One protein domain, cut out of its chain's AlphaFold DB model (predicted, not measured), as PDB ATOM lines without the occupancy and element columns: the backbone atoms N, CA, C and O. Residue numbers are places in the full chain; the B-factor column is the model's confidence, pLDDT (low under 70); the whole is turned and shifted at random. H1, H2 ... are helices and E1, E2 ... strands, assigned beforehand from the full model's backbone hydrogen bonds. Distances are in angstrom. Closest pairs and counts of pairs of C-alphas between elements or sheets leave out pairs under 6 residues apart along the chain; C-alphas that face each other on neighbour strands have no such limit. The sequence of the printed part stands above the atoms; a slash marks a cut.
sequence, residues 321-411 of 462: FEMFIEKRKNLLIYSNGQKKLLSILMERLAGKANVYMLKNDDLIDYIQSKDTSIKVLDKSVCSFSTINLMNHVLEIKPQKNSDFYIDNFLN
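What this domain is: This is residues 321 to 411 of the 462 residues of the protein "Glyco_trans_2-like domain-containing protein" of Bacillus circulans (UniProt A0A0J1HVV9). A strongly twisted sheet of five parallel strands has one helix, H2, packed on one of its faces, making two layers. The short helices H1 and H3 only graze the sheet, and a long loop, residues 391 to 403, joins E4 to E5 at one edge of it. The printed part has 91 residues, with three named helices and five named strands in the order H1 E1 H2 E2 H3 E3 E4 E5; the sheet's order is E3 E2 E1 E4 E5. The class is mixed, helices and strands, with under half of the residues in named elements. The whole is compact, with a radius of gyration of the C-alphas of 12.1 A, and rounded, spanning 31 by 28 by 25 A.

How they stand to each other: H1, residues 321 to 325, only grazes the sheet. E1, residues 330 to 334, is an inner strand. H2, residues 339 to 349, is on the sheet at a height of 8.1 A, over none of the strands, but only just: 2 of its C-alphas fall on E4, residues 385 to 390. The closest C-alphas of H2 and E4 are those of Leu 341 and Leu 389, 7.4 A apart. H1 and H2 are close but not clearly touching, their closest C-alphas those of Ile 325 and Leu 349, 7.8 A apart. E2, residues 354 to 358, is parallel to E1 at 35 degrees, with N 333 and O 356 2.9 A apart, within hydrogen-bond range. E1, H2 and E2 form a strand-helix-strand unit, two parallel neighbour strands with a helix between them in the chain, and its crossover is right-handed. H3, residues 364 to 368, only grazes the sheet and is only just apart from H2, at 8.3 A. E3, residues 375 to 377, is an edge strand parallel to E2 at 39 degrees, with N 377 and O 357 2.9 A apart. E2, H3 and E3 form a second such unit, also right-handed. E4 is parallel to E1 at 28 degrees, with N 334 and O 387 2.8 A apart. E5, residues 404 to 407, is the other edge strand, parallel to E4 at 26 degrees, with N 388 and O 404 2.9 A apart. In H1, H2 and H3 every O i to N i+4 pair is within hydrogen-bond range.

Where its parts are: H1 begins at C-alpha 321, (35.247, -8.220, -25.732). From first to last C-alpha, E1 is 13.4 A long, H2 15.2 A, E2 13.7 A and E4 16.6 A. E5 ends at C-alpha 407, (27.008, -14.022, -19.169).

The domain as a whole: The C-alphas farthest apart are those of Gly 351 and Ile 396, at 33.0 A. The printed part has no cut. The link from E4 to E5 is long, with 13 residues. The mean pLDDT of the printed part is 81.9; residues 367 to 372 and 396 to 399 are under 70.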
ATOM      1  N   PHE A 321      36.300  -9.229 -25.700       79.25
ATOM      2  CA  PHE A 321      35.247  -8.220 -25.732       79.25
ATOM      3  C   PHE A 321      35.761  -6.864 -26.233       79.25
ATOM      4  O   PHE A 321      35.100  -6.237 -27.059       79.25
ATOM      5  N   GLU A 322      36.949  -6.423 -25.809       80.19
ATOM      6  CA  GLU A 322      37.569  -5.202 -26.355       80.19
ATOM      7  C   GLU A 322      37.854  -5.350 -27.853       80.19
ATOM      8  O   GLU A 322      37.410  -4.522 -28.650       80.19
ATOM      9  N   MET A 323      38.468  -6.466 -28.259       79.38
ATOM     10  CA  MET A 323      38.713  -6.769 -29.676       79.38
ATOM     11  C   MET A 323      37.417  -6.786 -30.505       79.38
ATOM     12  O   MET A 323      37.408  -6.443 -31.692       79.38
ATOM     13  N   PHE A 324      36.309  -7.213 -29.893       78.31
ATOM     14  CA  PHE A 324      34.990  -7.213 -30.508       78.31
ATOM     15  C   PHE A 324      34.437  -5.789 -30.693       78.31
ATOM     16  O   PHE A 324      33.918  -5.484 -31.777       78.31
ATOM     17  N   ILE A 325      34.557  -4.919 -29.685       81.50
ATOM     18  CA  ILE A 325      34.035  -3.544 -29.738       81.50
ATOM     19  C   ILE A 325      34.807  -2.681 -30.728       81.50
ATOM     20  O   ILE A 325      34.182  -1.912 -31.454       81.50
ATOM     21  N   GLU A 326      36.135  -2.809 -30.799       80.31
ATOM     22  CA  GLU A 326      36.992  -1.944 -31.632       80.31
ATOM     23  C   GLU A 326      36.514  -1.823 -33.089       80.31
ATOM     24  O   GLU A 326      36.699  -0.795 -33.741       80.31
ATOM     25  N   LYS A 327      35.854  -2.864 -33.609       77.94
ATOM     26  CA  LYS A 327      35.387  -2.935 -34.999       77.94
ATOM     27  C   LYS A 327      33.921  -2.525 -35.190       77.94
ATOM     28  O   LYS A 327      33.425  -2.595 -36.314       77.94
ATOM     29  N   ARG A 328      33.195  -2.132 -34.133       84.75
ATOM     30  CA  ARG A 328      31.724  -2.008 -34.145       84.75
ATOM     31  C   ARG A 328      31.238  -0.708 -33.513       84.75
ATOM     32  O   ARG A 328      31.478  -0.426 -32.350       84.75
ATOM     33  N   LYS A 329      30.476   0.071 -34.291       86.06
ATOM     34  CA  LYS A 329      29.974   1.395 -33.872       86.06
ATOM     35  C   LYS A 329      28.572   1.389 -33.267       86.06
ATOM     36  O   LYS A 329      28.262   2.302 -32.509       86.06
ATOM     37  N   ASN A 330      27.726   0.425 -33.629       92.06
ATOM     38  CA  ASN A 330      26.331   0.344 -33.191       92.06
ATOM     39  C   ASN A 330      26.043  -1.067 -32.677       92.06
ATOM     40  O   ASN A 330      26.194  -2.033 -33.429       92.06
ATOM     41  N   LEU A 331      25.634  -1.165 -31.413       91.94
ATOM     42  CA  LEU A 331      25.363  -2.420 -30.722       91.94
ATOM     43  C   LEU A 331      23.913  -2.449 -30.249       91.94
ATOM     44  O   LEU A 331      23.475  -1.539 -29.552       91.94
ATOM     45  N   LEU A 332      23.180  -3.495 -30.613       91.44
ATOM     46  CA  LEU A 332      21.841  -3.773 -30.111       91.44
ATOM     47  C   LEU A 332      21.931  -4.838 -29.017       91.44
ATOM     48  O   LEU A 332      22.317  -5.972 -29.291       91.44
ATOM     49  N   ILE A 333      21.583  -4.472 -27.787       90.12
ATOM     50  CA  ILE A 333      21.611  -5.375 -26.637       90.12
ATOM     51  C   ILE A 333      20.208  -5.932 -26.391       90.12
ATOM     52  O   ILE A 333      19.229  -5.184 -26.351       90.12
ATOM     53  N   TYR A 334      20.133  -7.246 -26.212       88.00
ATOM     54  CA  TYR A 334      18.974  -7.950 -25.680       88.00
ATOM     55  C   TYR A 334      19.263  -8.347 -24.239       88.00
ATOM     56  O   TYR A 334      20.276  -8.995 -23.972       88.00
ATOM     57  N   SER A 335      18.382  -7.966 -23.320       82.19
ATOM     58  CA  SER A 335      18.482  -8.319 -21.911       82.19
ATOM     59  C   SER A 335      17.175  -8.936 -21.423       82.19
ATOM     60  O   SER A 335      16.088  -8.595 -21.869       82.19
ATOM     61  N   ASN A 336      17.283  -9.851 -20.469       75.12
ATOM     62  CA  ASN A 336      16.165 -10.529 -19.826       75.12
ATOM     63  C   ASN A 336      16.334 -10.480 -18.304       75.12
ATOM     64  O   ASN A 336      16.493 -11.504 -17.634       75.12
ATOM     65  N   GLY A 337      16.406  -9.265 -17.759       77.19
ATOM     66  CA  GLY A 337      16.559  -9.046 -16.321       77.19
ATOM     67  C   GLY A 337      18.000  -8.996 -15.796       77.19
ATOM     68  O   GLY A 337      18.183  -8.766 -14.600       77.19
ATOM     69  N   GLN A 338      19.034  -9.127 -16.642       83.38
ATOM     70  CA  GLN A 338      20.452  -9.077 -16.231       83.38
ATOM     71  C   GLN A 338      20.941  -7.639 -15.946       83.38
ATOM     72  O   GLN A 338      21.935  -7.174 -16.505       83.38
ATOM     73  N   LYS A 339      20.273  -6.927 -15.026       78.81
ATOM     74  CA  LYS A 339      20.555  -5.520 -14.664       78.81
ATOM     75  C   LYS A 339      22.036  -5.272 -14.374       78.81
ATOM     76  O   LYS A 339      22.627  -4.339 -14.904       78.81
ATOM     77  N   LYS A 340      22.639  -6.137 -13.554       76.31
ATOM     78  CA  LYS A 340      24.042  -6.023 -13.136       76.31
ATOM     79  C   LYS A 340      25.010  -6.167 -14.310       76.31
ATOM     80  O   LYS A 340      25.924  -5.359 -14.446       76.31
ATOM     81  N   LEU A 341      24.816  -7.196 -15.134       82.88
ATOM     82  CA  LEU A 341      25.657  -7.438 -16.301       82.88
ATOM     83  C   LEU A 341      25.564  -6.270 -17.278       82.88
ATOM     84  O   LEU A 341      26.585  -5.792 -17.761       82.88
ATOM     85  N   LEU A 342      24.352  -5.766 -17.504       84.38
ATOM     86  CA  LEU A 342      24.146  -4.618 -18.365       84.38
ATOM     87  C   LEU A 342      24.871  -3.372 -17.852       84.38
ATOM     88  O   LEU A 342      25.552  -2.722 -18.635       84.38
ATOM     89  N   SER A 343      24.801  -3.061 -16.552       78.44
ATOM     90  CA  SER A 343      25.554  -1.935 -15.980       78.44
ATOM     91  C   SER A 343      27.066  -2.079 -16.189       78.44
ATOM     92  O   SER A 343      27.721  -1.119 -16.582       78.44
ATOM     93  N   ILE A 344      27.618  -3.282 -15.999       80.44
ATOM     94  CA  ILE A 344      29.043  -3.554 -16.254       80.44
ATOM     95  C   ILE A 344      29.376  -3.352 -17.738       80.44
ATOM     96  O   ILE A 344      30.403  -2.764 -18.071       80.44
ATOM     97  N   LEU A 345      28.520  -3.827 -18.641       84.50
ATOM     98  CA  LEU A 345      28.734  -3.669 -20.077       84.50
ATOM     99  C   LEU A 345      28.648  -2.209 -20.513       84.50
ATOM    100  O   LEU A 345      29.487  -1.779 -21.300       84.50
ATOM    101  N   MET A 346      27.705  -1.440 -19.971       83.50
ATOM    102  CA  MET A 346      27.581  -0.008 -20.245       83.50
ATOM    103  C   MET A 346      28.852   0.755 -19.873       83.50
ATOM    104  O   MET A 346      29.339   1.551 -20.670       83.50
ATOM    105  N   GLU A 347      29.454   0.449 -18.724       80.31
ATOM    106  CA  GLU A 347      30.735   1.042 -18.322       80.31
ATOM    107  C   GLU A 347      31.861   0.713 -19.308       80.31
ATOM    108  O   GLU A 347      32.650   1.587 -19.662       80.31
ATOM    109  N   ARG A 348      31.937  -0.537 -19.786       83.06
ATOM    110  CA  ARG A 348      32.968  -0.941 -20.757       83.06
ATOM    111  C   ARG A 348      32.748  -0.329 -22.140       83.06
ATOM    112  O   ARG A 348      33.716  -0.103 -22.862       83.06
ATOM    113  N   LEU A 349      31.492  -0.077 -22.503       86.50
ATOM    114  CA  LEU A 349      31.083   0.490 -23.788       86.50
ATOM    115  C   LEU A 349      31.106   2.021 -23.815       86.50
ATOM    116  O   LEU A 349      31.065   2.603 -24.903       86.50
ATOM    117  N   ALA A 350      31.189   2.672 -22.652       84.06
ATOM    118  CA  ALA A 350      31.171   4.120 -22.517       84.06
ATOM    119  C   ALA A 350      32.230   4.782 -23.415       84.06
ATOM    120  O   ALA A 350      33.431   4.539 -23.291       84.06
ATOM    121  N   GLY A 351      31.770   5.610 -24.356       83.06
ATOM    122  CA  GLY A 351      32.629   6.308 -25.318       83.06
ATOM    123  C   GLY A 351      33.200   5.443 -26.451       83.06
ATOM    124  O   GLY A 351      33.896   5.986 -27.304       83.06
ATOM    125  N   LYS A 352      32.899   4.137 -26.502       87.12
ATOM    126  CA  LYS A 352      33.431   3.205 -27.515       87.12
ATOM    127  C   LYS A 352      32.419   2.821 -28.597       87.12
ATOM    128  O   LYS A 352      32.800   2.669 -29.753       87.12
ATOM    129  N   ALA A 353      31.137   2.693 -28.253       88.50
ATOM    130  CA  ALA A 353      30.078   2.345 -29.204       88.50
ATOM    131  C   ALA A 353      28.738   3.007 -28.848       88.50
ATOM    132  O   ALA A 353      28.478   3.343 -27.695       88.50
ATOM    133  N   ASN A 354      27.859   3.167 -29.840       89.75
ATOM    134  CA  ASN A 354      26.461   3.518 -29.604       89.75
ATOM    135  C   ASN A 354      25.691   2.268 -29.168       89.75
ATOM    136  O   ASN A 354      25.682   1.270 -29.894       89.75
ATOM    137  N   VAL A 355      25.009   2.351 -28.027       90.62
ATOM    138  CA  VAL A 355      24.227   1.245 -27.467       90.62
ATOM    139  C   VAL A 355      22.737   1.470 -27.696       90.62
ATOM    140  O   VAL A 355      22.212   2.563 -27.466       90.62
ATOM    141  N   TYR A 356      22.068   0.417 -28.152       90.56
ATOM    142  CA  TYR A 356      20.652   0.399 -28.465       90.56
ATOM    143  C   TYR A 356      19.943  -0.747 -27.745       90.56
ATOM    144  O   TYR A 356      20.516  -1.823 -27.578       90.56
ATOM    145  N   MET A 357      18.677  -0.538 -27.387       89.50
ATOM    146  CA  MET A 357      17.773  -1.570 -26.859       89.50
ATOM    147  C   MET A 357      16.400  -1.469 -27.531       89.50
ATOM    148  O   MET A 357      16.011  -0.402 -28.011       89.50
ATOM    149  N   LEU A 358      15.662  -2.580 -27.603       86.25
ATOM    150  CA  LEU A 358      14.313  -2.589 -28.183       86.25
ATOM    151  C   LEU A 358      13.273  -2.197 -27.151       86.25
ATOM    152  O   LEU A 358      13.321  -2.749 -26.067       86.25
ATOM    153  N   LYS A 359      12.292  -1.362 -27.520       80.62
ATOM    154  CA  LYS A 359      11.245  -0.794 -26.647       80.62
ATOM    155  C   LYS A 359      10.502  -1.800 -25.748       80.62
ATOM    156  O   LYS A 359       9.948  -1.412 -24.729       80.62
ATOM    157  N   ASN A 360      10.462  -3.068 -26.137       76.88
ATOM    158  CA  ASN A 360       9.802  -4.150 -25.409       76.88
ATOM    159  C   ASN A 360      10.738  -4.963 -24.499       76.88
ATOM    160  O   ASN A 360      10.367  -6.056 -24.088       76.88
ATOM    161  N   ASP A 361      11.955  -4.486 -24.253       78.06
ATOM    162  CA  ASP A 361      12.898  -5.096 -23.319       78.06
ATOM    163  C   ASP A 361      12.538  -4.714 -21.874       78.06
ATOM    164  O   ASP A 361      12.336  -3.536 -21.559       78.06
ATOM    165  N   ASP A 362      12.476  -5.717 -20.996       72.44
ATOM    166  CA  ASP A 362      11.959  -5.610 -19.624       72.44
ATOM    167  C   ASP A 362      12.743  -4.633 -18.733       72.44
ATOM    168  O   ASP A 362      12.305  -4.285 -17.633       72.44
ATOM    169  N   LEU A 363      13.932  -4.199 -19.164       74.56
ATOM    170  CA  LEU A 363      14.780  -3.300 -18.393       74.56
ATOM    171  C   LEU A 363      14.753  -1.841 -18.844       74.56
ATOM    172  O   LEU A 363      15.379  -1.025 -18.167       74.56
ATOM    173  N   ILE A 364      14.059  -1.475 -19.925       71.94
ATOM    174  CA  ILE A 364      14.162  -0.113 -20.481       71.94
ATOM    175  C   ILE A 364      13.838   0.965 -19.462       71.94
ATOM    176  O   ILE A 364      14.651   1.868 -19.277       71.94
ATOM    177  N   ASP A 365      12.705   0.855 -18.772       71.31
ATOM    178  CA  ASP A 365      12.278   1.881 -17.820       71.31
ATOM    179  C   ASP A 365      13.283   2.012 -16.665       71.31
ATOM    180  O   ASP A 365      13.637   3.113 -16.237       71.31
ATOM    181  N   TYR A 366      13.822   0.875 -16.205       70.75
ATOM    182  CA  TYR A 366      14.864   0.844 -15.181       70.75
ATOM    183  C   TYR A 366      16.137   1.548 -15.655       70.75
ATOM    184  O   TYR A 366      16.728   2.320 -14.900       70.75
ATOM    185  N   ILE A 367      16.571   1.305 -16.890       68.81
ATOM    186  CA  ILE A 367      17.851   1.824 -17.370       68.81
ATOM    187  C   ILE A 367      17.737   3.276 -17.809       68.81
ATOM    188  O   ILE A 367      18.606   4.055 -17.453       68.81
ATOM    189  N   GLN A 368      16.664   3.681 -18.493       69.88
ATOM    190  CA  GLN A 368      16.457   5.081 -18.873       69.88
ATOM    191  C   GLN A 368      16.397   6.010 -17.654       69.88
ATOM    192  O   GLN A 368      16.792   7.170 -17.751       69.88
ATOM    193  N   SER A 369      15.968   5.499 -16.493       68.31
ATOM    194  CA  SER A 369      16.018   6.242 -15.228       68.31
ATOM    195  C   SER A 369      17.436   6.436 -14.663       68.31
ATOM    196  O   SER A 369      17.637   7.298 -13.809       68.31
ATOM    197  N   LYS A 370      18.420   5.649 -15.122       66.25
ATOM    198  CA  LYS A 370      19.796   5.616 -14.596       66.25
ATOM    199  C   LYS A 370      20.872   6.030 -15.598       66.25
ATOM    200  O   LYS A 370      21.901   6.551 -15.183       66.25
ATOM    201  N   ASP A 371      20.658   5.785 -16.884       68.06
ATOM    202  CA  ASP A 371      21.621   5.996 -17.957       68.06
ATOM    203  C   ASP A 371      20.897   6.471 -19.224       68.06
ATOM    204  O   ASP A 371      20.201   5.719 -19.910       68.06
ATOM    205  N   THR A 372      21.066   7.754 -19.540       64.12
ATOM    206  CA  THR A 372      20.438   8.404 -20.698       64.12
ATOM    207  C   THR A 372      21.188   8.157 -22.009       64.12
ATOM    208  O   THR A 372      20.747   8.625 -23.060       64.12
ATOM    209  N   SER A 373      22.313   7.432 -21.981       78.25
ATOM    210  CA  SER A 373      23.130   7.169 -23.169       78.25
ATOM    211  C   SER A 373      22.578   6.049 -24.063       78.25
ATOM    212  O   SER A 373      22.920   5.994 -25.250       78.25
ATOM    213  N   ILE A 374      21.689   5.192 -23.541       83.19
ATOM    214  CA  ILE A 374      21.058   4.109 -24.309       83.19
ATOM    215  C   ILE A 374      19.937   4.654 -25.195       83.19
ATOM    216  O   ILE A 374      18.989   5.292 -24.733       83.19
ATOM    217  N   LYS A 375      20.006   4.333 -26.489       87.50
ATOM    218  CA  LYS A 375      18.983   4.699 -27.476       87.50
ATOM    219  C   LYS A 375      17.944   3.583 -27.605       87.50
ATOM    220  O   LYS A 375      18.291   2.418 -27.782       87.50
ATOM    221  N   VAL A 376      16.662   3.929 -27.574       85.69
ATOM    222  CA  VAL A 376      15.568   2.951 -27.712       85.69
ATOM    223  C   VAL A 376      15.095   2.870 -29.162       85.69
ATOM    224  O   VAL A 376      14.935   3.892 -29.826       85.69
ATOM    225  N   LEU A 377      14.876   1.648 -29.650       85.88
ATOM    226  CA  LEU A 377      14.372   1.353 -30.991       85.88
ATOM    227  C   LEU A 377      13.038   0.603 -30.920       85.88
ATOM    228  O   LEU A 377      12.860  -0.272 -30.077       85.88
ATOM    229  N   ASP A 378      12.125   0.867 -31.855       82.88
ATOM    230  CA  ASP A 378      10.856   0.124 -31.940       82.88
ATOM    231  C   ASP A 378      11.027  -1.287 -32.533       82.88
ATOM    232  O   ASP A 378      10.238  -2.188 -32.255       82.88
ATOM    233  N   LYS A 379      12.054  -1.494 -33.367       82.25
ATOM    234  CA  LYS A 379      12.359  -2.774 -34.025       82.25
ATOM    235  C   LYS A 379      13.857  -2.943 -34.265       82.25
ATOM    236  O   LYS A 379      14.608  -1.968 -34.263       82.25
ATOM    237  N   SER A 380      14.286  -4.186 -34.488       77.94
ATOM    238  CA  SER A 380      15.682  -4.506 -34.794       77.94
ATOM    239  C   SER A 380      16.114  -3.933 -36.148       77.94
ATOM    240  O   SER A 380      15.311  -3.775 -37.071       77.94
ATOM    241  N   VAL A 381      17.409  -3.622 -36.264       80.69
ATOM    242  CA  VAL A 381      18.037  -3.085 -37.476       80.69
ATOM    243  C   VAL A 381      19.127  -4.060 -37.915       80.69
ATOM    244  O   VAL A 381      20.046  -4.329 -37.152       80.69
ATOM    245  N   CYS A 382      19.037  -4.582 -39.142       73.38
ATOM    246  CA  CYS A 382      19.925  -5.649 -39.631       73.38
ATOM    247  C   CYS A 382      21.415  -5.264 -39.699       73.38
ATOM    248  O   CYS A 382      22.259  -6.145 -39.759       73.38
ATOM    249  N   SER A 383      21.755  -3.972 -39.718       82.69
ATOM    250  CA  SER A 383      23.146  -3.500 -39.774       82.69
ATOM    251  C   SER A 383      23.824  -3.380 -38.407       82.69
ATOM    252  O   SER A 383      24.993  -2.997 -38.346       82.69
ATOM    253  N   PHE A 384      23.107  -3.628 -37.308       88.44
ATOM    254  CA  PHE A 384      23.648  -3.486 -35.956       88.44
ATOM    255  C   PHE A 384      24.165  -4.834 -35.480       88.44
ATOM    256  O   PHE A 384      23.490  -5.845 -35.661       88.44
ATOM    257  N   SER A 385      25.330  -4.841 -34.831       90.06
ATOM    258  CA  SER A 385      25.780  -6.055 -34.157       90.06
ATOM    259  C   SER A 385      24.956  -6.281 -32.897       90.06
ATOM    260  O   SER A 385      24.617  -5.333 -32.189       90.06
ATOM    261  N   THR A 386      24.627  -7.533 -32.622       91.00
ATOM    262  CA  THR A 386      23.697  -7.930 -31.568       91.00
ATOM    263  C   THR A 386      24.413  -8.649 -30.432       91.00
ATOM    264  O   THR A 386      25.248  -9.522 -30.660       91.00
ATOM    265  N   ILE A 387      24.079  -8.282 -29.196       90.94
ATOM    266  CA  ILE A 387      24.580  -8.921 -27.975       90.94
ATOM    267  C   ILE A 387      23.381  -9.415 -27.181       90.94
ATOM    268  O   ILE A 387      22.463  -8.643 -26.912       90.94
ATOM    269  N   ASN A 388      23.402 -10.674 -26.765       90.50
ATOM    270  CA  ASN A 388      22.388 -11.245 -25.892       90.50
ATOM    271  C   ASN A 388      22.973 -11.511 -24.502       90.50
ATOM    272  O   ASN A 388      23.974 -12.219 -24.361       90.50
ATOM    273  N   LEU A 389      22.353 -10.912 -23.488       89.56
ATOM    274  CA  LEU A 389      22.727 -11.077 -22.092       89.56
ATOM    275  C   LEU A 389      22.005 -12.272 -21.490       89.56
ATOM    276  O   LEU A 389      20.792 -12.423 -21.619       89.56
ATOM    277  N   MET A 390      22.756 -13.107 -20.784       87.75
ATOM    278  CA  MET A 390      22.243 -14.337 -20.193       87.75
ATOM    279  C   MET A 390      22.848 -14.605 -18.821       87.75
ATOM    280  O   MET A 390      23.792 -13.945 -18.385       87.75
ATOM    281  N   ASN A 391      22.277 -15.569 -18.100       85.25
ATOM    282  CA  ASN A 391      22.788 -15.929 -16.784       85.25
ATOM    283  C   ASN A 391      24.097 -16.715 -16.886       85.25
ATOM    284  O   ASN A 391      25.030 -16.434 -16.130       85.25
ATOM    285  N   HIS A 392      24.170 -17.648 -17.842       88.44
ATOM    286  CA  HIS A 392      25.375 -18.384 -18.206       88.44
ATOM    287  C   HIS A 392      25.378 -18.725 -19.700       88.44
ATOM    288  O   HIS A 392      24.359 -19.163 -20.227       88.44
ATOM    289  N   VAL A 393      26.539 -18.653 -20.363       88.75
ATOM    290  CA  VAL A 393      26.695 -19.023 -21.791       88.75
ATOM    291  C   VAL A 393      26.538 -20.517 -22.097       88.75
ATOM    292  O   VAL A 393      26.741 -20.949 -23.223       88.75
ATOM    293  N   LEU A 394      26.197 -21.321 -21.090       89.56
ATOM    294  CA  LEU A 394      26.029 -22.773 -21.204       89.56
ATOM    295  C   LEU A 394      24.569 -23.187 -20.944       89.56
ATOM    296  O   LEU A 394      24.283 -24.344 -20.651       89.56
ATOM    297  N   GLU A 395      23.638 -22.230 -21.015       80.19
ATOM    298  CA  GLU A 395      22.198 -22.462 -20.885       80.19
ATOM    299  C   GLU A 395      21.530 -22.655 -22.261       80.19
ATOM    300  O   GLU A 395      21.834 -21.981 -23.244       80.19
ATOM    301  N   ILE A 396      20.562 -23.572 -22.332       67.56
ATOM    302  CA  ILE A 396      20.028 -24.142 -23.589       67.56
ATOM    303  C   ILE A 396      19.144 -23.164 -24.394       67.56
ATOM    304  O   ILE A 396      18.791 -23.440 -25.537       67.56
ATOM    305  N   LYS A 397      18.744 -22.014 -23.838       68.50
ATOM    306  CA  LYS A 397      17.694 -21.165 -24.435       68.50
ATOM    307  C   LYS A 397      18.101 -19.696 -24.562       68.50
ATOM    308  O   LYS A 397      17.693 -18.884 -23.729       68.50
ATOM    309  N   PRO A 398      18.824 -19.312 -25.626       67.31
ATOM    310  CA  PRO A 398      18.923 -17.908 -25.982       67.31
ATOM    311  C   PRO A 398      17.549 -17.420 -26.456       67.31
ATOM    312  O   PRO A 398      16.908 -18.044 -27.299       67.31
ATOM    313  N   GLN A 399      17.078 -16.291 -25.931       66.69
ATOM    314  CA  GLN A 399      15.786 -15.729 -26.348       66.69
ATOM    315  C   GLN A 399      15.779 -15.273 -27.813       66.69
ATOM    316  O   GLN A 399      14.730 -15.240 -28.456       66.69
ATOM    317  N   LYS A 400      16.951 -14.889 -28.327       74.88
ATOM    318  CA  LYS A 400      17.167 -14.417 -29.695       74.88
ATOM    319  C   LYS A 400      18.532 -14.878 -30.179       74.88
ATOM    320  O   LYS A 400      19.499 -14.869 -29.411       74.88
ATOM    321  N   ASN A 401      18.605 -15.217 -31.461       83.25
ATOM    322  CA  ASN A 401      19.884 -15.370 -32.139       83.25
ATOM    323  C   ASN A 401      20.600 -14.022 -32.124       83.25
ATOM    324  O   ASN A 401      19.982 -12.975 -32.337       83.25
ATOM    325  N   SER A 402      21.877 -14.037 -31.781       88.38
ATOM    326  CA  SER A 402      22.686 -12.831 -31.676       88.38
ATOM    327  C   SER A 402      24.102 -13.133 -32.100       88.38
ATOM    328  O   SER A 402      24.537 -14.279 -32.022       88.38
ATOM    329  N   ASP A 403      24.811 -12.100 -32.541       89.12
ATOM    330  CA  ASP A 403      26.205 -12.239 -32.942       89.12
ATOM    331  C   ASP A 403      27.059 -12.685 -31.753       89.12
ATOM    332  O   ASP A 403      28.029 -13.408 -31.947       89.12
ATOM    333  N   PHE A 404      26.701 -12.272 -30.529       89.44
ATOM    334  CA  PHE A 404      27.421 -12.637 -29.310       89.44
ATOM    335  C   PHE A 404      26.491 -12.901 -28.132       89.44
ATOM    336  O   PHE A 404      25.455 -12.253 -27.962       89.44
ATOM    337  N   TYR A 405      26.934 -13.811 -27.275       90.69
ATOM    338  CA  TYR A 405      26.323 -14.144 -25.997       90.69
ATOM    339  C   TYR A 405      27.284 -13.787 -24.872       90.69
ATOM    340  O   TYR A 405      28.459 -14.152 -24.937       90.69
ATOM    341  N   ILE A 406      26.801 -13.068 -23.857       89.81
ATOM    342  CA  ILE A 406      27.601 -12.680 -22.689       89.81
ATOM    343  C   ILE A 406      26.857 -13.062 -21.418       89.81
ATOM    344  O   ILE A 406      25.661 -12.790 -21.291       89.81
ATOM    345  N   ASP A 407      27.572 -13.658 -20.465       89.25
ATOM    346  CA  ASP A 407      27.008 -14.022 -19.169       89.25
ATOM    347  C   ASP A 407      27.471 -13.168 -17.983       89.25
ATOM    348  O   ASP A 407      28.322 -12.285 -18.092       89.25
ATOM    349  N   ASN A 408      26.899 -13.448 -16.807       83.81
ATOM    350  CA  ASN A 408      27.201 -12.758 -15.550       83.81
ATOM    351  C   ASN A 408      28.665 -12.899 -15.086       83.81
ATOM    352  O   ASN A 408      29.092 -12.161 -14.194       83.81
ATOM    353  N   PHE A 409      29.425 -13.831 -15.667       81.94
ATOM    354  CA  PHE A 409      30.852 -14.034 -15.414       81.94
ATOM    355  C   PHE A 409      31.730 -13.363 -16.477       81.94
ATOM    356  O   PHE A 409      32.953 -13.476 -16.407       81.94
ATOM    357  N   LEU A 410      31.115 -12.627 -17.412       83.81
ATOM    358  CA  LEU A 410      31.748 -12.008 -18.574       83.81
ATOM    359  C   LEU A 410      32.378 -13.026 -19.533       83.81
ATOM    360  O   LEU A 410      33.264 -12.662 -20.308       83.81
ATOM    361  N   ASN A 411      31.913 -14.281 -19.523       87.25
ATOM    362  CA  ASN A 411      32.235 -15.198 -20.610       87.25
ATOM    363  C   ASN A 411      31.536 -14.694 -21.870       87.25
ATOM    364  O   ASN A 411      30.352 -14.355 -21.820       87.25
TER     365      ASN A 411